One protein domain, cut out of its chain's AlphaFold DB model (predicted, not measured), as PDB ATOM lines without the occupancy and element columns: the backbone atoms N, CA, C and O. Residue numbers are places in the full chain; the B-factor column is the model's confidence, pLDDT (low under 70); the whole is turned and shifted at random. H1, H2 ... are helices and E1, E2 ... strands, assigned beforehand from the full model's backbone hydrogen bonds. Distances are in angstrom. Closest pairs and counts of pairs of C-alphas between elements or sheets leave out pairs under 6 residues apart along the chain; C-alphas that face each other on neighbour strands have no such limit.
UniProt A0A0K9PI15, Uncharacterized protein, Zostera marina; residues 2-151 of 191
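This is residues 2 to 151 of the 191 residues of an uncharacterized protein of Zostera marina (UniProt A0A0K9PI15). One long helix, H1, makes the core, with H2 packed on one side of it and H5 on the other, both at steep angles; a small strand hairpin, E1 and E2, lies at one end of the longest axis, and the loop after H5 lies at the other. Long loops make up much of the rest, and two of their stretches, residues 5 to 10 and 54 to 59, stick out from the body. The printed part has 150 residues with five named helices and two named strands, in the order H1 H2 E1 E2 H3 H4 H5; E1 and E2 form an antiparallel sheet. The class is mostly helix, though under half of the residues are in named elements. The whole is compact, with a radius of gyration of the C-alphas of 17.2 A, and spans 54 by 36 by 33 A.

Residues 2 to 30 hold no named element. H1, residues 31 to 53, begins at C-alpha 31 (133.842, 137.090, 173.713) and is 33.0 A long from first to last C-alpha. H2, residues 68 to 80, is 18.0 A long. E1, residues 85 to 88, and E2, residues 95 to 98, follow; C-alpha 95 is at (144.099, 127.829, 189.148). H3, residues 101 to 104, and H4, residues 110 to 113, have four residues each. H5, residues 115 to 131, is 24.6 A long and ends at C-alpha 131 (133.605, 139.372, 143.364).

H1, with residues 36 to 43 alone, touches H5, closest at the C-alphas of Met 39 and Asp 122, 6.3 A; they run the same way at a steep tilt of 50 degrees. H1, with residues 37 to 41 alone, touches H2, closest at the C-alphas of Ser 41 and Leu 73, 6.7 A; they run opposite ways at a steep tilt of 56 degrees. H2 and H5 are apart. H2 and H4 only just touch, with 3 pairs of C-alphas within 8 A, the closest being His 80 and Val 110 at 5.6 A. H3 touches no helix. E1 and E2 form a hairpin, with N 87 and O 96 within hydrogen-bond range at 2.8 A and N 98 and O 85 at 2.9 A. In H2 and H5 every O i to N i+4 pair is within hydrogen-bond range, in H1 18 of 19; H3 and H4 are too short for such a pair.

The two C-alphas farthest apart, those of Ser 92 and Thr 135, are 54.4 A apart. The printed part has no cut. The link from H1 to H2 is long, with 14 residues. The mean pLDDT of the printed part is 75.3, and 51 residues are under 70, among them residues 2 to 12, 51 to 68 and 143 to 151.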
ATOM      1  N   TYR A   2     149.542 139.307 152.228       48.38
ATOM      2  CA  TYR A   2     149.236 139.011 153.652       48.38
ATOM      3  C   TYR A   2     150.288 139.479 154.675       48.38
ATOM      4  O   TYR A   2     150.391 138.896 155.745       48.38
ATOM      5  N   SER A   3     151.120 140.490 154.382       46.38
ATOM      6  CA  SER A   3     152.171 140.997 155.310       46.38
ATOM      7  C   SER A   3     153.121 139.932 155.909       46.38
ATOM      8  O   SER A   3     153.904 140.208 156.823       46.38
ATOM      9  N   LEU A   4     153.051 138.697 155.416       53.16
ATOM     10  CA  LEU A   4     153.856 137.560 155.809       53.16
ATOM     11  C   LEU A   4     155.107 137.581 154.926       53.16
ATOM     12  O   LEU A   4     154.975 137.693 153.705       53.16
ATOM     13  N   PRO A   5     156.319 137.527 155.504       54.25
ATOM     14  CA  PRO A   5     157.541 137.431 154.720       54.25
ATOM     15  C   PRO A   5     157.473 136.205 153.809       54.25
ATOM     16  O   PRO A   5     157.145 135.120 154.281       54.25
ATOM     17  N   ASN A   6     157.852 136.347 152.537       53.16
ATOM     18  CA  ASN A   6     157.856 135.237 151.570       53.16
ATOM     19  C   ASN A   6     158.763 134.052 151.983       53.16
ATOM     20  O   ASN A   6     158.680 132.986 151.385       53.16
ATOM     21  N   ASN A   7     159.596 134.224 153.014       56.44
ATOM     22  CA  ASN A   7     160.545 133.232 153.523       56.44
ATOM     23  C   ASN A   7     160.097 132.579 154.844       56.44
ATOM     24  O   ASN A   7     160.942 132.087 155.586       56.44
ATOM     25  N   MET A   8     158.812 132.631 155.203       51.78
ATOM     26  CA  MET A   8     158.318 132.034 156.448       51.78
ATOM     27  C   MET A   8     158.181 130.507 156.263       51.78
ATOM     28  O   MET A   8     157.311 130.074 155.511       51.78
ATOM     29  N   PRO A   9     159.055 129.682 156.874       46.41
ATOM     30  CA  PRO A   9     159.241 128.292 156.454       46.41
ATOM     31  C   PRO A   9     158.182 127.326 157.005       46.41
ATOM     32  O   PRO A   9     158.118 126.187 156.552       46.41
ATOM     33  N   ALA A  10     157.368 127.743 157.981       58.59
ATOM     34  CA  ALA A  10     156.354 126.897 158.601       58.59
ATOM     35  C   ALA A  10     155.329 127.719 159.399       58.59
ATOM     36  O   ALA A  10     155.554 128.886 159.721       58.59
ATOM     37  N   LEU A  11     154.212 127.077 159.745       63.66
ATOM     38  CA  LEU A  11     153.252 127.552 160.744       63.66
ATOM     39  C   LEU A  11     153.934 127.792 162.109       63.66
ATOM     40  O   LEU A  11     154.991 127.208 162.365       63.66
ATOM     41  N   PRO A  12     153.349 128.628 162.993       69.50
ATOM     42  CA  PRO A  12     153.897 128.849 164.327       69.50
ATOM     43  C   PRO A  12     154.022 127.512 165.076       69.50
ATOM     44  O   PRO A  12     153.009 126.828 165.242       69.50
ATOM     45  N   PRO A  13     155.231 127.104 165.499       74.69
ATOM     46  CA  PRO A  13     155.419 125.825 166.168       74.69
ATOM     47  C   PRO A  13     154.969 125.903 167.628       74.69
ATOM     48  O   PRO A  13     155.194 126.907 168.308       74.69
ATOM     49  N   MET A  14     154.397 124.810 168.132       80.12
ATOM     50  CA  MET A  14     154.082 124.667 169.552       80.12
ATOM     51  C   MET A  14     155.376 124.390 170.344       80.12
ATOM     52  O   MET A  14     156.131 123.489 169.969       80.12
ATOM     53  N   PRO A  15     155.690 125.164 171.396       79.25
ATOM     54  CA  PRO A  15     156.899 124.957 172.187       79.25
ATOM     55  C   PRO A  15     156.813 123.724 173.089       79.25
ATOM     56  O   PRO A  15     155.742 123.290 173.501       79.25
ATOM     57  N   THR A  16     157.982 123.182 173.423       79.12
ATOM     58  CA  THR A  16     158.155 122.065 174.358       79.12
ATOM     59  C   THR A  16     158.830 122.578 175.630       79.12
ATOM     60  O   THR A  16     160.041 122.449 175.795       79.12
ATOM     61  N   ASP A  17     158.062 123.243 176.486       80.12
ATOM     62  CA  ASP A  17     158.512 123.862 177.743       80.12
ATOM     63  C   ASP A  17     158.048 123.113 179.007       80.12
ATOM     64  O   ASP A  17     158.450 123.484 180.105       80.12
ATOM     65  N   GLY A  18     157.302 122.013 178.857       78.12
ATOM     66  CA  GLY A  18     156.908 121.118 179.956       78.12
ATOM     67  C   GLY A  18     155.598 121.490 180.659       78.12
ATOM     68  O   GLY A  18     155.118 120.701 181.469       78.12
ATOM     69  N   ASP A  19     155.015 122.637 180.314       82.94
ATOM     70  CA  ASP A  19     153.699 123.088 180.771       82.94
ATOM     71  C   ASP A  19     152.557 122.337 180.054       82.94
ATOM     72  O   ASP A  19     152.756 121.624 179.061       82.94
ATOM     73  N   TYR A  20     151.336 122.482 180.576       82.44
ATOM     74  CA  TYR A  20     150.166 121.775 180.059       82.44
ATOM     75  C   TYR A  20     149.546 122.471 178.843       82.44
ATOM     76  O   TYR A  20     149.107 123.620 178.906       82.44
ATOM     77  N   TRP A  21     149.386 121.706 177.763       82.88
ATOM     78  CA  TRP A  21     148.601 122.097 176.596       82.88
ATOM     79  C   TRP A  21     147.143 121.688 176.746       82.88
ATOM     80  O   TRP A  21     146.828 120.680 177.381       82.88
ATOM     81  N   SER A  22     146.233 122.430 176.112       73.44
ATOM     82  CA  SER A  22     144.849 121.987 176.076       73.44
ATOM     83  C   SER A  22     144.738 120.764 175.167       73.44
ATOM     84  O   SER A  22     144.915 120.893 173.957       73.44
ATOM     85  N   MET A  23     144.473 119.605 175.761       71.31
ATOM     86  CA  MET A  23     144.189 118.345 175.082       71.31
ATOM     87  C   MET A  23     142.931 117.763 175.729       71.31
ATOM     88  O   MET A  23     142.894 117.613 176.947       71.31
ATOM     89  N   LEU A  24     141.879 117.494 174.952       60.84
ATOM     90  CA  LEU A  24     140.589 116.967 175.427       60.84
ATOM     91  C   LEU A  24     139.891 117.822 176.514       60.84
ATOM     92  O   LEU A  24     139.047 117.322 177.260       60.84
ATOM     93  N   HIS A  25     140.225 119.113 176.616       63.56
ATOM     94  CA  HIS A  25     139.718 120.026 177.646       63.56
ATOM     95  C   HIS A  25     138.686 121.030 177.108       63.56
ATOM     96  O   HIS A  25     138.670 121.368 175.927       63.56
ATOM     97  N   SER A  26     137.821 121.529 177.999       70.69
ATOM     98  CA  SER A  26     136.893 122.629 177.700       70.69
ATOM     99  C   SER A  26     137.598 123.980 177.836       70.69
ATOM    100  O   SER A  26     138.330 124.199 178.800       70.69
ATOM    101  N   TRP A  27     137.346 124.905 176.907       79.88
ATOM    102  CA  TRP A  27     137.922 126.252 176.938       79.88
ATOM    103  C   TRP A  27     136.897 127.295 177.358       79.88
ATOM    104  O   TRP A  27     135.754 127.287 176.902       79.88
ATOM    105  N   VAL A  28     137.340 128.248 178.174       80.38
ATOM    106  CA  VAL A  28     136.567 129.440 178.526       80.38
ATOM    107  C   VAL A  28     137.379 130.663 178.134       80.38
ATOM    108  O   VAL A  28     138.549 130.787 178.492       80.38
ATOM    109  N   MET A  29     136.770 131.578 177.382       86.62
ATOM    110  CA  MET A  29     137.442 132.783 176.902       86.62
ATOM    111  C   MET A  29     136.475 133.972 176.812       86.62
ATOM    112  O   MET A  29     135.290 133.775 176.537       86.62
ATOM    113  N   PRO A  30     136.957 135.218 176.985       88.31
ATOM    114  CA  PRO A  30     136.146 136.405 176.731       88.31
ATOM    115  C   PRO A  30     135.656 136.452 175.280       88.31
ATOM    116  O   PRO A  30     136.390 136.082 174.361       88.31
ATOM    117  N   THR A  31     134.462 137.002 175.050       86.56
ATOM    118  CA  THR A  31     133.842 137.090 173.713       86.56
ATOM    119  C   THR A  31     134.743 137.762 172.674       86.56
ATOM    120  O   THR A  31     134.836 137.306 171.538       86.56
ATOM    121  N   SER A  32     135.468 138.816 173.057       87.19
ATOM    122  CA  SER A  32     136.413 139.504 172.166       87.19
ATOM    123  C   SER A  32     137.566 138.612 171.712       87.19
ATOM    124  O   SER A  32     138.094 138.782 170.615       87.19
ATOM    125  N   SER A  33     137.987 137.686 172.568       88.19
ATOM    126  CA  SER A  33     139.055 136.739 172.273       88.19
ATOM    127  C   SER A  33     138.518 135.579 171.440       88.19
ATOM    128  O   SER A  33     139.161 135.189 170.472       88.19
ATOM    129  N   PHE A  34     137.306 135.105 171.743       88.12
ATOM    130  CA  PHE A  34     136.605 134.115 170.926       88.12
ATOM    131  C   PHE A  34     136.450 134.580 169.475       88.12
ATOM    132  O   PHE A  34     136.773 133.834 168.558       88.12
ATOM    133  N   LEU A  35     136.054 135.837 169.247       87.31
ATOM    134  CA  LEU A  35     135.915 136.377 167.893       87.31
ATOM    135  C   LEU A  35     137.240 136.315 167.113       87.31
ATOM    136  O   LEU A  35     137.269 135.830 165.987       87.31
ATOM    137  N   LYS A  36     138.353 136.729 167.737       88.81
ATOM    138  CA  LYS A  36     139.694 136.634 167.131       88.81
ATOM    139  C   LYS A  36     140.067 135.195 166.798       88.81
ATOM    140  O   LYS A  36     140.654 134.946 165.751       88.81
ATOM    141  N   PHE A  37     139.747 134.270 167.700       89.50
ATOM    142  CA  PHE A  37     140.000 132.851 167.496       89.50
ATOM    143  C   PHE A  37     139.211 132.305 166.302       89.50
ATOM    144  O   PHE A  37     139.780 131.590 165.481       89.50
ATOM    145  N   ILE A  38     137.936 132.677 166.160       86.94
ATOM    146  CA  ILE A  38     137.098 132.252 165.035       86.94
ATOM    147  C   ILE A  38     137.642 132.778 163.703       86.94
ATOM    148  O   ILE A  38     137.790 131.992 162.769       86.94
ATOM    149  N   MET A  39     138.007 134.063 163.626       86.50
ATOM    150  CA  MET A  39     138.590 134.672 162.418       86.50
ATOM    151  C   MET A  39     139.890 133.968 162.015       86.50
ATOM    152  O   MET A  39     140.058 133.554 160.872       86.50
ATOM    153  N   PHE A  40     140.776 133.732 162.986       88.25
ATOM    154  CA  PHE A  40     142.003 132.967 162.766       88.25
ATOM    155  C   PHE A  40     141.726 131.533 162.283       88.25
ATOM    156  O   PHE A  40     142.290 131.093 161.282       88.25
ATOM    157  N   SER A  41     140.854 130.802 162.981       86.69
ATOM    158  CA  SER A  41     140.579 129.386 162.701       86.69
ATOM    159  C   SER A  41     140.009 129.186 161.304       86.69
ATOM    160  O   SER A  41     140.358 128.236 160.610       86.69
ATOM    161  N   ARG A  42     139.158 130.110 160.869       82.25
ATOM    162  CA  ARG A  42     138.564 130.113 159.537       82.25
ATOM    163  C   ARG A  42     139.597 130.262 158.427       82.25
ATOM    164  O   ARG A  42     139.651 129.414 157.540       82.25
ATOM    165  N   MET A  43     140.454 131.279 158.522       81.12
ATOM    166  CA  MET A  43     141.547 131.497 157.563       81.12
ATOM    167  C   MET A  43     142.497 130.306 157.514       81.12
ATOM    168  O   MET A  43     142.992 129.926 156.452       81.12
ATOM    169  N   PHE A  44     142.751 129.706 158.676       82.88
ATOM    170  CA  PHE A  44     143.583 128.524 158.774       82.88
ATOM    171  C   PHE A  44     142.960 127.331 158.042       82.88
ATOM    172  O   PHE A  44     143.640 126.686 157.248       82.88
ATOM    173  N   VAL A  45     141.679 127.036 158.289       79.06
ATOM    174  CA  VAL A  45     140.974 125.917 157.645       79.06
ATOM    175  C   VAL A  45     140.915 126.109 156.131       79.06
ATOM    176  O   VAL A  45     141.174 125.156 155.398       79.06
ATOM    177  N   ASP A  46     140.654 127.329 155.661       77.56
ATOM    178  CA  ASP A  46     140.668 127.653 154.232       77.56
ATOM    179  C   ASP A  46     142.061 127.433 153.604       77.56
ATOM    180  O   ASP A  46     142.206 126.751 152.587       77.56
ATOM    181  N   SER A  47     143.117 127.902 154.277       77.88
ATOM    182  CA  SER A  47     144.507 127.702 153.842       77.88
ATOM    183  C   SER A  47     144.899 126.223 153.811       77.88
ATOM    184  O   SER A  47     145.516 125.752 152.854       77.88
ATOM    185  N   LEU A  48     144.523 125.466 154.843       76.62
ATOM    186  CA  LEU A  48     144.788 124.032 154.923       76.62
ATOM    187  C   LEU A  48     144.044 123.270 153.820       76.62
ATOM    188  O   LEU A  48     144.604 122.356 153.215       76.62
ATOM    189  N   HIS A  49     142.807 123.666 153.525       74.06
ATOM    190  CA  HIS A  49     142.027 123.082 152.444       74.06
ATOM    191  C   HIS A  49     142.682 123.312 151.073       74.06
ATOM    192  O   HIS A  49     142.832 122.365 150.296       74.06
ATOM    193  N   LYS A  50     143.171 124.531 150.811       72.69
ATOM    194  CA  LYS A  50     143.946 124.868 149.603       72.69
ATOM    195  C   LYS A  50     145.206 124.008 149.464       72.69
ATOM    196  O   LYS A  50     145.475 123.486 148.383       72.69
ATOM    197  N   VAL A  51     145.947 123.793 150.554       69.81
ATOM    198  CA  VAL A  51     147.130 122.911 150.560       69.81
ATOM    199  C   VAL A  51     146.744 121.458 150.274       69.81
ATOM    200  O   VAL A  51     147.380 120.806 149.448       69.81
ATOM    201  N   ASN A  52     145.680 120.955 150.904       67.56
ATOM    202  CA  ASN A  52     145.218 119.582 150.707       67.56
ATOM    203  C   ASN A  52     144.783 119.316 149.252       67.56
ATOM    204  O   ASN A  52     145.054 118.241 148.726       67.56
ATOM    205  N   ASN A  53     144.179 120.298 148.575       63.91
ATOM    206  CA  ASN A  53     143.762 120.178 147.172       63.91
ATOM    207  C   ASN A  53     144.926 120.078 146.172       63.91
ATOM    208  O   ASN A  53     144.743 119.517 145.091       63.91
ATOM    209  N   ASN A  54     146.116 120.577 146.521       59.62
ATOM    210  CA  ASN A  54     147.313 120.481 145.678       59.62
ATOM    211  C   ASN A  54     148.005 119.112 145.769       59.62
ATOM    212  O   ASN A  54     148.895 118.804 144.976       59.62
ATOM    213  N   HIS A  55     147.600 118.273 146.724       56.88
ATOM    214  CA  HIS A  55     148.092 116.913 146.849       56.88
ATOM    215  C   HIS A  55     147.128 115.937 146.162       56.88
ATOM    216  O   HIS A  55     145.974 115.795 146.541       56.88
ATOM    217  N   THR A  56     147.629 115.174 145.190       53.78
ATOM    218  CA  THR A  56     146.919 114.079 144.490       53.78
ATOM    219  C   THR A  56     146.612 112.859 145.375       53.78
ATOM    220  O   THR A  56     146.258 111.794 144.873       53.78
ATOM    221  N   ARG A  57     146.791 112.962 146.697       53.81
ATOM    222  CA  ARG A  57     146.668 111.842 147.635       53.81
ATOM    223  C   ARG A  57     145.253 111.772 148.207       53.81
ATOM    224  O   ARG A  57     144.751 112.749 148.742       53.81
ATOM    225  N   ASN A  58     144.670 110.573 148.200       55.81
ATOM    226  CA  ASN A  58     143.347 110.236 148.756       55.81
ATOM    227  C   ASN A  58     143.244 110.346 150.297       55.81
ATOM    228  O   ASN A  58     142.339 109.768 150.895       55.81
ATOM    229  N   PHE A  59     144.170 111.041 150.958       54.88
ATOM    230  CA  PHE A  59     144.166 111.208 152.405       54.88
ATOM    231  C   PHE A  59     143.737 112.632 152.733       54.88
ATOM    232  O   PHE A  59     144.417 113.592 152.387       54.88
ATOM    233  N   CYS A  60     142.598 112.763 153.407       54.84
ATOM    234  CA  CYS A  60     142.179 114.029 153.980       54.84
ATOM    235  C   CYS A  60     143.089 114.341 155.179       54.84
ATOM    236  O   CYS A  60     143.044 113.607 156.169       54.84
ATOM    237  N   LEU A  61     143.874 115.425 155.119       55.88
ATOM    238  CA  LEU A  61     144.662 115.932 156.260       55.88
ATOM    239  C   LEU A  61     143.801 116.156 157.520       55.88
ATOM    240  O   LEU A  61     144.306 116.062 158.631       55.88
ATOM    241  N   LEU A  62     142.497 116.401 157.341       53.78
ATOM    242  CA  LEU A  62     141.508 116.555 158.416       53.78
ATOM    243  C   LEU A  62     140.850 115.231 158.850       53.78
ATOM    244  O   LEU A  62     140.238 115.173 159.910       53.78
ATOM    245  N   GLY A  63     140.911 114.189 158.015       47.50
ATOM    246  CA  GLY A  63     140.224 112.907 158.229       47.50
ATOM    247  C   GLY A  63     141.116 111.806 158.806       47.50
ATOM    248  O   GLY A  63     140.628 110.740 159.175       47.50
ATOM    249  N   SER A  64     142.420 112.052 158.887       52.12
ATOM    250  CA  SER A  64     143.402 111.139 159.456       52.12
ATOM    251  C   SER A  64     143.696 111.548 160.900       52.12
ATOM    252  O   SER A  64     144.367 112.546 161.126       52.12
ATOM    253  N   SER A  65     143.203 110.729 161.835       46.19
ATOM    254  CA  SER A  65     143.396 110.726 163.298       46.19
ATOM    255  C   SER A  65     142.726 111.834 164.128       46.19
ATOM    256  O   SER A  65     143.070 113.001 164.033       46.19
ATOM    257  N   LYS A  66     141.785 111.384 164.982       50.88
ATOM    258  CA  LYS A  66     141.397 111.916 166.306       50.88
ATOM    259  C   LYS A  66     141.516 113.436 166.468       50.88
ATOM    260  O   LYS A  66     142.603 113.890 166.738       50.88
ATOM    261  N   SER A  67     140.412 114.177 166.329       54.72
ATOM    262  CA  SER A  67     140.053 115.472 166.971       54.72
ATOM    263  C   SER A  67     141.127 116.444 167.536       54.72
ATOM    264  O   SER A  67     140.800 117.246 168.403       54.72
ATOM    265  N   GLU A  68     142.363 116.452 167.049       68.12
ATOM    266  CA  GLU A  68     143.507 117.195 167.606       68.12
ATOM    267  C   GLU A  68     143.689 118.560 166.926       68.12
ATOM    268  O   GLU A  68     144.404 119.427 167.419       68.12
ATOM    269  N   LEU A  69     143.019 118.797 165.791       74.81
ATOM    270  CA  LEU A  69     143.179 120.038 165.033       74.81
ATOM    271  C   LEU A  69     142.673 121.260 165.798       74.81
ATOM    272  O   LEU A  69     143.345 122.287 165.838       74.81
ATOM    273  N   LEU A  70     141.473 121.164 166.375       77.44
ATOM    274  CA  LEU A  70     140.883 122.277 167.113       77.44
ATOM    275  C   LEU A  70     141.720 122.594 168.355       77.44
ATOM    276  O   LEU A  70     141.967 123.758 168.652       77.44
ATOM    277  N   GLU A  71     142.210 121.552 169.024       79.81
ATOM    278  CA  GLU A  71     143.111 121.658 170.170       79.81
ATOM    279  C   GLU A  71     144.410 122.362 169.776       79.81
ATOM    280  O   GLU A  71     144.814 123.337 170.410       79.81
ATOM    281  N   HIS A  72     145.021 121.939 168.669       81.44
ATOM    282  CA  HIS A  72     146.222 122.566 168.137       81.44
ATOM    283  C   HIS A  72     145.983 124.035 167.763       81.44
ATOM    284  O   HIS A  72     146.794 124.897 168.099       81.44
ATOM    285  N   LEU A  73     144.848 124.350 167.133       86.38
ATOM    286  CA  LEU A  73     144.486 125.719 166.771       86.38
ATOM    287  C   LEU A  73     144.321 126.617 167.988       86.38
ATOM    288  O   LEU A  73     144.849 127.731 167.993       86.38
ATOM    289  N   VAL A  74     143.613 126.146 169.015       87.62
ATOM    290  CA  VAL A  74     143.424 126.902 170.256       87.62
ATOM    291  C   VAL A  74     144.764 127.118 170.953       87.62
ATOM    292  O   VAL A  74     145.051 128.246 171.353       87.62
ATOM    293  N   ASN A  75     145.611 126.089 171.037       88.19
ATOM    294  CA  ASN A  75     146.935 126.175 171.657       88.19
ATOM    295  C   ASN A  75     147.852 127.167 170.926       88.19
ATOM    296  O   ASN A  75     148.417 128.065 171.554       88.19
ATOM    297  N   VAL A  76     147.948 127.070 169.594       89.44
ATOM    298  CA  VAL A  76     148.730 127.999 168.762       89.44
ATOM    299  C   VAL A  76     148.207 129.426 168.921       89.44
ATOM    300  O   VAL A  76     148.975 130.354 169.186       89.44
ATOM    301  N   TRP A  77     146.893 129.620 168.813       90.56
ATOM    302  CA  TRP A  77     146.287 130.936 168.959       90.56
ATOM    303  C   TRP A  77     146.537 131.526 170.355       90.56
ATOM    304  O   TRP A  77     146.976 132.673 170.458       90.56
ATOM    305  N   ALA A  78     146.327 130.763 171.428       90.75
ATOM    306  CA  ALA A  78     146.493 131.233 172.802       90.75
ATOM    307  C   ALA A  78     147.958 131.574 173.119       90.75
ATOM    308  O   ALA A  78     148.249 132.633 173.692       90.75
ATOM    309  N   TYR A  79     148.889 130.722 172.675       91.31
ATOM    310  CA  TYR A  79     150.314 130.931 172.886       91.31
ATOM    311  C   TYR A  79     150.812 132.179 172.147       91.31
ATOM    312  O   TYR A  79     151.478 133.036 172.734       91.31
ATOM    313  N   HIS A  80     150.466 132.327 170.869       91.38
ATOM    314  CA  HIS A  80     151.016 133.393 170.038       91.38
ATOM    315  C   HIS A  80     150.280 134.737 170.164       91.38
ATOM    316  O   HIS A  80     150.875 135.764 169.831       91.38
ATOM    317  N   SER A  81     149.054 134.764 170.699       90.50
ATOM    318  CA  SER A  81     148.269 135.995 170.918       90.50
ATOM    319  C   SER A  81     148.629 136.766 172.195       90.50
ATOM    320  O   SER A  81     147.974 137.764 172.497       90.50
ATOM    321  N   ALA A  82     149.634 136.323 172.961       89.94
ATOM    322  CA  ALA A  82     149.981 136.874 174.279       89.94
ATOM    323  C   ALA A  82     148.827 136.857 175.297       89.94
ATOM    324  O   ALA A  82     148.749 137.696 176.194       89.94
ATOM    325  N   ILE A  83     147.918 135.891 175.161       88.50
ATOM    326  CA  ILE A  83     146.810 135.705 176.095       88.50
ATOM    327  C   ILE A  83     147.311 134.898 177.283       88.50
ATOM    328  O   ILE A  83     148.032 133.915 177.107       88.50
ATOM    329  N   LYS A  84     146.933 135.312 178.494       90.38
ATOM    330  CA  LYS A  84     147.226 134.558 179.711       90.38
ATOM    331  C   LYS A  84     146.505 133.210 179.655       90.38
ATOM    332  O   LYS A  84     145.284 133.179 179.506       90.38
ATOM    333  N   MET A  85     147.262 132.126 179.756       89.69
ATOM    334  CA  MET A  85     146.731 130.766 179.753       89.69
ATOM    335  C   MET A  85     146.665 130.292 181.201       89.69
ATOM    336  O   MET A  85     147.634 130.423 181.944       89.69
ATOM    337  N   VAL A  86     145.500 129.818 181.630       88.75
ATOM    338  CA  VAL A  86     145.273 129.361 183.003       88.75
ATOM    339  C   VAL A  86     144.662 127.975 182.936       88.75
ATOM    340  O   VAL A  86     143.635 127.783 182.286       88.75
ATOM    341  N   TYR A  87     145.311 127.025 183.594       87.06
ATOM    342  CA  TYR A  87     144.783 125.698 183.839       87.06
ATOM    343  C   TYR A  87     143.930 125.715 185.106       87.06
ATOM    344  O   TYR A  87     144.282 126.368 186.089       87.06
ATOM    345  N   ILE A  88     142.808 125.002 185.055       86.25
ATOM    346  CA  ILE A  88     141.890 124.818 186.176       86.25
ATOM    347  C   ILE A  88     141.858 123.329 186.479       86.25
ATOM    348  O   ILE A  88     141.477 122.545 185.606       86.25
ATOM    349  N   ASP A  89     142.227 122.940 187.696       85.62
ATOM    350  CA  ASP A  89     142.020 121.567 188.146       85.62
ATOM    351  C   ASP A  89     140.512 121.347 188.377       85.62
ATOM    352  O   ASP A  89     139.918 122.012 189.231       85.62
ATOM    353  N   PRO A  90     139.854 120.434 187.638       83.25
ATOM    354  CA  PRO A  90     138.417 120.206 187.767       83.25
ATOM    355  C   PRO A  90     138.020 119.578 189.110       83.25
ATOM    356  O   PRO A  90     136.847 119.632 189.476       83.25
ATOM    357  N   SER A  91     138.963 118.957 189.822       88.00
ATOM    358  CA  SER A  91     138.702 118.264 191.085       88.00
ATOM    359  C   SER A  91     138.855 119.176 192.301       88.00
ATOM    360  O   SER A  91     138.015 119.144 193.199       88.00
ATOM    361  N   SER A  92     139.889 120.021 192.314       90.44
ATOM    362  CA  SER A  92     140.174 120.947 193.417       90.44
ATOM    363  C   SER A  92     139.680 122.377 193.168       90.44
ATOM    364  O   SER A  92     139.470 123.128 194.121       90.44
ATOM    365  N   GLY A  93     139.483 122.767 191.905       87.69
ATOM    366  CA  GLY A  93     139.202 124.145 191.500       87.69
ATOM    367  C   GLY A  93     140.428 125.066 191.519       87.69
ATOM    368  O   GLY A  93     140.275 126.276 191.341       87.69
ATOM    369  N   GLU A  94     141.632 124.531 191.744       89.94
ATOM    370  CA  GLU A  94     142.864 125.316 191.773       89.94
ATOM    371  C   GLU A  94     143.209 125.879 190.386       89.94
ATOM    372  O   GLU A  94     143.038 125.219 189.359       89.94
ATOM    373  N   LEU A  95     143.707 127.119 190.362       90.31
ATOM    374  CA  LEU A  95     144.099 127.829 189.148       90.31
ATOM    375  C   LEU A  95     145.621 127.939 189.071       90.31
ATOM    376  O   LEU A  95     146.240 128.524 189.958       90.31
ATOM    377  N   SER A  96     146.216 127.474 187.973       89.62
ATOM    378  CA  SER A  96     147.645 127.651 187.694       89.62
ATOM    379  C   SER A  96     147.862 128.337 186.348       89.62
ATOM    380  O   SER A  96     147.270 127.970 185.336       89.62
ATOM    381  N   GLU A  97     148.701 129.373 186.322       91.00
ATOM    382  CA  GLU A  97     149.111 129.990 185.058       91.00
ATOM    383  C   GLU A  97     150.054 129.045 184.311       91.00
ATOM    384  O   GLU A  97     151.081 128.647 184.851       91.00
ATOM    385  N   GLN A  98     149.696 128.720 183.071       90.06
ATOM    386  CA  GLN A  98     150.501 127.918 182.153       90.06
ATOM    387  C   GLN A  98     151.131 128.841 181.117       90.06
ATOM    388  O   GLN A  98     150.501 129.810 180.678       90.06
ATOM    389  N   HIS A  99     152.365 128.560 180.714       89.81
ATOM    390  CA  HIS A  99     153.133 129.361 179.768       89.81
ATOM    391  C   HIS A  99     153.067 130.872 180.088       89.81
ATOM    392  O   HIS A  99     152.454 131.652 179.335       89.81
ATOM    393  N   PRO A 100     153.669 131.335 181.201       91.44
ATOM    394  CA  PRO A 100     153.609 132.736 181.611       91.44
ATOM    395  C   PRO A 100     153.983 133.690 180.474       91.44
ATOM    396  O   PRO A 100     154.980 133.489 179.774       91.44
ATOM    397  N   VAL A 101     153.194 134.753 180.277       91.19
ATOM    398  CA  VAL A 101     153.381 135.702 179.153       91.19
ATOM    399  C   VAL A 101     154.800 136.284 179.136       91.19
ATOM    400  O   VAL A 101     155.388 136.483 178.073       91.19
ATOM    401  N   GLU A 102     155.372 136.496 180.319       90.88
ATOM    402  CA  GLU A 102     156.730 137.001 180.522       90.88
ATOM    403  C   GLU A 102     157.808 136.091 179.917       90.88
ATOM    404  O   GLU A 102     158.721 136.578 179.251       90.88
ATOM    405  N   LEU A 103     157.655 134.769 180.047       90.44
ATOM    406  CA  LEU A 103     158.594 133.776 179.510       90.44
ATOM    407  C   LEU A 103     158.443 133.568 177.995       90.44
ATOM    408  O   LEU A 103     159.334 133.023 177.335       90.44
ATOM    409  N   ARG A 104     157.321 134.027 177.429       90.12
ATOM    410  CA  ARG A 104     157.015 133.937 175.997       90.12
ATOM    411  C   ARG A 104     157.461 135.164 175.197       90.12
ATOM    412  O   ARG A 104     157.404 135.146 173.961       90.12
ATOM    413  N   LYS A 105     157.916 136.239 175.851       89.88
ATOM    414  CA  LYS A 105     158.394 137.455 175.169       89.88
ATOM    415  C   LYS A 105     159.496 137.112 174.156       89.88
ATOM    416  O   LYS A 105     160.416 136.357 174.443       89.88
ATOM    417  N   GLY A 106     159.363 137.622 172.931       87.31
ATOM    418  CA  GLY A 106     160.274 137.328 171.813       87.31
ATOM    419  C   GLY A 106     160.011 136.009 171.068       87.31
ATOM    420  O   GLY A 106     160.450 135.880 169.930       87.31
ATOM    421  N   LYS A 107     159.253 135.067 171.647       88.12
ATOM    422  CA  LYS A 107     158.846 133.805 170.991       88.12
ATOM    423  C   LYS A 107     157.442 133.881 170.378       88.12
ATOM    424  O   LYS A 107     157.120 133.142 169.452       88.12
ATOM    425  N   MET A 108     156.596 134.772 170.897       90.19
ATOM    426  CA  MET A 108     155.217 134.948 170.432       90.19
ATOM    427  C   MET A 108     155.133 135.649 169.082       90.19
ATOM    428  O   MET A 108     155.952 136.492 168.725       90.19
ATOM    429  N   TRP A 109     154.060 135.349 168.360       89.88
ATOM    430  CA  TRP A 109     153.785 135.902 167.037       89.88
ATOM    431  C   TRP A 109     152.689 136.971 167.101       89.88
ATOM    432  O   TRP A 109     151.872 137.095 166.196       89.88
ATOM    433  N   VAL A 110     152.694 137.774 168.172       89.81
ATOM    434  CA  VAL A 110     151.624 138.723 168.538       89.81
ATOM    435  C   VAL A 110     151.220 139.632 167.381       89.81
ATOM    436  O   VAL A 110     150.040 139.928 167.205       89.81
ATOM    437  N   LYS A 111     152.188 140.036 166.547       87.94
ATOM    438  CA  LYS A 111     151.932 140.896 165.387       87.94
ATOM    439  C   LYS A 111     150.925 140.288 164.402       87.94
ATOM    440  O   LYS A 111     150.160 141.036 163.808       87.94
ATOM    441  N   TYR A 112     150.905 138.960 164.265       83.75
ATOM    442  CA  TYR A 112     150.024 138.234 163.349       83.75
ATOM    443  C   TYR A 112     148.636 137.949 163.943       83.75
ATOM    444  O   TYR A 112     147.695 137.702 163.203       83.75
ATOM    445  N   PHE A 113     148.490 138.051 165.265       86.69
ATOM    446  CA  PHE A 113     147.230 137.827 165.985       86.69
ATOM    447  C   PHE A 113     146.583 139.132 166.477       86.69
ATOM    448  O   PHE A 113     145.701 139.137 167.343       86.69
ATOM    449  N   ASN A 114     147.014 140.274 165.935       88.06
ATOM    450  CA  ASN A 114     146.387 141.556 166.222       88.06
ATOM    451  C   ASN A 114     144.947 141.564 165.685       88.06
ATOM    452  O   ASN A 114     144.702 141.169 164.549       88.06
ATOM    453  N   PHE A 115     144.004 142.075 166.483       85.94
ATOM    454  CA  PHE A 115     142.601 142.209 166.086       85.94
ATOM    455  C   PHE A 115     142.429 142.937 164.754       85.94
ATOM    456  O   PHE A 115     141.677 142.474 163.912       85.94
ATOM    457  N   SER A 116     143.121 144.062 164.564       86.62
ATOM    458  CA  SER A 116     142.984 144.860 163.343       86.62
ATOM    459  C   SER A 116     143.473 144.102 162.113       86.62
ATOM    460  O   SER A 116     142.906 144.270 161.042       86.62
ATOM    461  N   LEU A 117     144.516 143.282 162.273       86.94
ATOM    462  CA  LEU A 117     145.070 142.489 161.181       86.94
ATOM    463  C   LEU A 117     144.153 141.312 160.847       86.94
ATOM    464  O   LEU A 117     143.792 141.150 159.691       86.94
ATOM    465  N   LEU A 118     143.725 140.549 161.859       86.75
ATOM    466  CA  LEU A 118     142.752 139.471 161.674       86.75
ATOM    467  C   LEU A 118     141.463 140.007 161.055       86.75
ATOM    468  O   LEU A 118     140.910 139.392 160.163       86.75
ATOM    469  N   LYS A 119     141.002 141.181 161.484       85.56
ATOM    470  CA  LYS A 119     139.818 141.818 160.916       85.56
ATOM    471  C   LYS A 119     139.982 142.212 159.459       85.56
ATOM    472  O   LYS A 119     139.104 141.889 158.677       85.56
ATOM    473  N   SER A 120     141.101 142.832 159.106       83.38
ATOM    474  CA  SER A 120     141.398 143.150 157.710       83.38
ATOM    475  C   SER A 120     141.426 141.890 156.852       83.38
ATOM    476  O   SER A 120     140.774 141.850 155.825       83.38
ATOM    477  N   MET A 121     142.116 140.838 157.303       84.25
ATOM    478  CA  MET A 121     142.190 139.588 156.548       84.25
ATOM    479  C   MET A 121     140.806 138.944 156.382       84.25
ATOM    480  O   MET A 121     140.496 138.439 155.315       84.25
ATOM    481  N   ASP A 122     139.966 138.972 157.421       81.75
ATOM    482  CA  ASP A 122     138.604 138.414 157.396       81.75
ATOM    483  C   ASP A 122     137.694 139.186 156.426       81.75
ATOM    484  O   ASP A 122     136.882 138.584 155.726       81.75
ATOM    485  N   GLU A 123     137.867 140.510 156.356       79.75
ATOM    486  CA  GLU A 123     137.190 141.396 155.405       79.75
ATOM    487  C   GLU A 123     137.682 141.167 153.962       79.75
ATOM    488  O   GLU A 123     136.843 141.056 153.072       79.75
ATOM    489  N   ASP A 124     138.993 140.996 153.739       79.81
ATOM    490  CA  ASP A 124     139.579 140.706 152.416       79.81
ATOM    491  C   ASP A 124     139.031 139.387 151.841       79.81
ATOM    492  O   ASP A 124     138.631 139.308 150.681       79.81
ATOM    493  N   PHE A 125     138.954 138.342 152.672       77.50
ATOM    494  CA  PHE A 125     138.359 137.065 152.273       77.50
ATOM    495  C   PHE A 125     136.860 137.191 151.979       77.50
ATOM    496  O   PHE A 125     136.322 136.450 151.157       77.50
ATOM    497  N   ALA A 126     136.152 138.078 152.685       76.81
ATOM    498  CA  ALA A 126     134.759 138.364 152.379       76.81
ATOM    499  C   ALA A 126     134.636 139.024 151.000       76.81
ATOM    500  O   ALA A 126     133.868 138.533 150.188       76.81
ATOM    501  N   GLU A 127     135.429 140.055 150.705       75.50
ATOM    502  CA  GLU A 127     135.435 140.735 149.399       75.50
ATOM    503  C   GLU A 127     135.755 139.771 148.241       75.50
ATOM    504  O   GLU A 127     135.049 139.757 147.236       75.50
ATOM    505  N   GLU A 128     136.727 138.864 148.409       75.88
ATOM    506  CA  GLU A 128     137.044 137.840 147.397       75.88
ATOM    507  C   GLU A 128     135.845 136.917 147.106       75.88
ATOM    508  O   GLU A 128     135.624 136.507 145.969       75.88
ATOM    509  N   ALA A 129     135.015 136.641 148.115       71.56
ATOM    510  CA  ALA A 129     133.786 135.876 147.932       71.56
ATOM    511  C   ALA A 129     132.637 136.683 147.282       71.56
ATOM    512  O   ALA A 129     131.656 136.074 146.858       71.56
ATOM    513  N   ASP A 130     132.681 138.026 147.264       69.38
ATOM    514  CA  ASP A 130     131.683 138.909 146.604       69.38
ATOM    515  C   ASP A 130     131.921 138.953 145.105       69.38
ATOM    516  O   ASP A 130     130.987 138.798 144.311       69.38
ATOM    517  N   ASP A 131     133.183 139.164 144.742       65.88
ATOM    518  CA  ASP A 131     133.605 139.372 143.364       65.88
ATOM    519  C   ASP A 131     133.556 138.070 142.555       65.88
ATOM    520  O   ASP A 131     133.116 138.058 141.399       65.88
ATOM    521  N   ASP A 132     133.922 136.951 143.182       61.53
ATOM    522  CA  ASP A 132     133.758 135.619 142.619       61.53
ATOM    523  C   ASP A 132     132.441 135.001 143.107       61.53
ATOM    524  O   ASP A 132     132.405 134.216 144.057       61.53
ATOM    525  N   LEU A 133     131.336 135.307 142.403       54.72
ATOM    526  CA  LEU A 133     130.091 134.521 142.457       54.72
ATOM    527  C   LEU A 133     130.468 133.032 142.582       54.72
ATOM    528  O   LEU A 133     131.176 132.559 141.685       54.72
ATOM    529  N   PRO A 134     130.011 132.290 143.615       53.75
ATOM    530  CA  PRO A 134     130.484 130.947 143.986       53.75
ATOM    531  C   PRO A 134     130.086 129.865 142.961       53.75
ATOM    532  O   PRO A 134     129.385 128.901 143.251       53.75
ATOM    533  N   THR A 135     130.539 130.031 141.725       51.66
ATOM    534  CA  THR A 135     130.181 129.244 140.543       51.66
ATOM    535  C   THR A 135     131.395 128.556 139.928       51.66
ATOM    536  O   THR A 135     131.237 127.855 138.933       51.66
ATOM    537  N   LYS A 136     132.608 128.741 140.473       53.28
ATOM    538  CA  LYS A 136     133.828 128.182 139.865       53.28
ATOM    539  C   LYS A 136     134.572 127.152 140.701       53.28
ATOM    540  O   LYS A 136     135.126 126.242 140.093       53.28
ATOM    541  N   ASP A 137     134.547 127.225 142.033       59.72
ATOM    542  CA  ASP A 137     135.252 126.235 142.851       59.72
ATOM    543  C   ASP A 137     134.338 125.609 143.920       59.72
ATOM    544  O   ASP A 137     134.102 126.214 144.968       59.72
ATOM    545  N   PRO A 138     133.811 124.386 143.702       60.75
ATOM    546  CA  PRO A 138     132.961 123.687 144.676       60.75
ATOM    547  C   PRO A 138     133.702 123.330 145.977       60.75
ATOM    548  O   PRO A 138     133.117 122.741 146.884       60.75
ATOM    549  N   LYS A 139     134.998 123.647 146.049       64.56
ATOM    550  CA  LYS A 139     135.905 123.371 147.159       64.56
ATOM    551  C   LYS A 139     136.195 124.602 148.027       64.56
ATOM    552  O   LYS A 139     136.870 124.484 149.041       64.56
ATOM    553  N   TRP A 140     135.708 125.785 147.666       69.00
ATOM    554  CA  TRP A 140     135.903 126.982 148.483       69.00
ATOM    555  C   TRP A 140     135.072 126.886 149.781       69.00
ATOM    556  O   TRP A 140     133.843 126.828 149.743       69.00
ATOM    557  N   LEU A 141     135.746 126.798 150.937       71.00
ATOM    558  CA  LEU A 141     135.109 126.601 152.254       71.00
ATOM    559  C   LEU A 141     134.715 127.917 152.929       71.00
ATOM    560  O   LEU A 141     133.905 127.941 153.860       71.00
ATOM    561  N   TRP A 142     135.290 129.027 152.491       71.81
ATOM    562  CA  TRP A 142     134.822 130.354 152.847       71.81
ATOM    563  C   TRP A 142     133.570 130.714 152.018       71.81
ATOM    564  O   TRP A 142     133.399 130.181 150.934       71.81
ATOM    565  N   PRO A 143     132.596 131.512 152.477       68.00
ATOM    566  CA  PRO A 143     132.229 131.799 153.860       68.00
ATOM    567  C   PRO A 143     131.419 130.651 154.510       68.00
ATOM    568  O   PRO A 143     130.766 130.852 155.530       68.00
ATOM    569  N   GLN A 144     131.406 129.430 153.952       67.31
ATOM    570  CA  GLN A 144     130.613 128.303 154.485       67.31
ATOM    571  C   GLN A 144     130.979 127.932 155.939       67.31
ATOM    572  O   GLN A 144     130.147 127.411 156.679       67.31
ATOM    573  N   THR A 145     132.194 128.264 156.384       61.81
ATOM    574  CA  THR A 145     132.668 128.146 157.781       61.81
ATOM    575  C   THR A 145     132.074 129.204 158.739       61.81
ATOM    576  O   THR A 145     132.408 129.272 159.929       61.81
ATOM    577  N   GLY A 146     131.132 130.007 158.240       62.44
ATOM    578  CA  GLY A 146     130.075 130.723 158.948       62.44
ATOM    579  C   GLY A 146     130.022 132.216 158.595       62.44
ATOM    580  O   GLY A 146     130.752 132.699 157.745       62.44
ATOM    581  N   GLN A 147     129.159 132.979 159.272       55.25
ATOM    582  CA  GLN A 147     128.846 134.353 158.847       55.25
ATOM    583  C   GLN A 147     130.062 135.297 158.826       55.25
ATOM    584  O   GLN A 147     130.695 135.502 159.864       55.25
ATOM    585  N   VAL A 148     130.308 135.896 157.655       60.22
ATOM    586  CA  VAL A 148     131.063 137.136 157.392       60.22
ATOM    587  C   VAL A 148     130.303 137.888 156.289       60.22
ATOM    588  O   VAL A 148     129.702 137.257 155.423       60.22
ATOM    589  N   HIS A 149     130.221 139.218 156.374       55.91
ATOM    590  CA  HIS A 149     129.450 140.067 155.448       55.91
ATOM    591  C   HIS A 149     130.404 141.155 154.908       55.91
ATOM    592  O   HIS A 149     130.886 141.925 155.734       55.91
ATOM    593  N   TRP A 150     130.837 141.248 153.643       52.34
ATOM    594  CA  TRP A 150     130.233 140.971 152.317       52.34
ATOM    595  C   TRP A 150     129.261 142.077 151.861       52.34
ATOM    596  O   TRP A 150     128.318 142.319 152.615       52.34
ATOM    597  N   GLN A 151     129.543 142.764 150.730       56.97
ATOM    598  CA  GLN A 151     129.020 143.971 150.015       56.97
ATOM    599  C   GLN A 151     128.380 145.106 150.848       56.97
ATOM    600  O   GLN A 151     128.471 146.286 150.528       56.97
TER     601      GLN A 151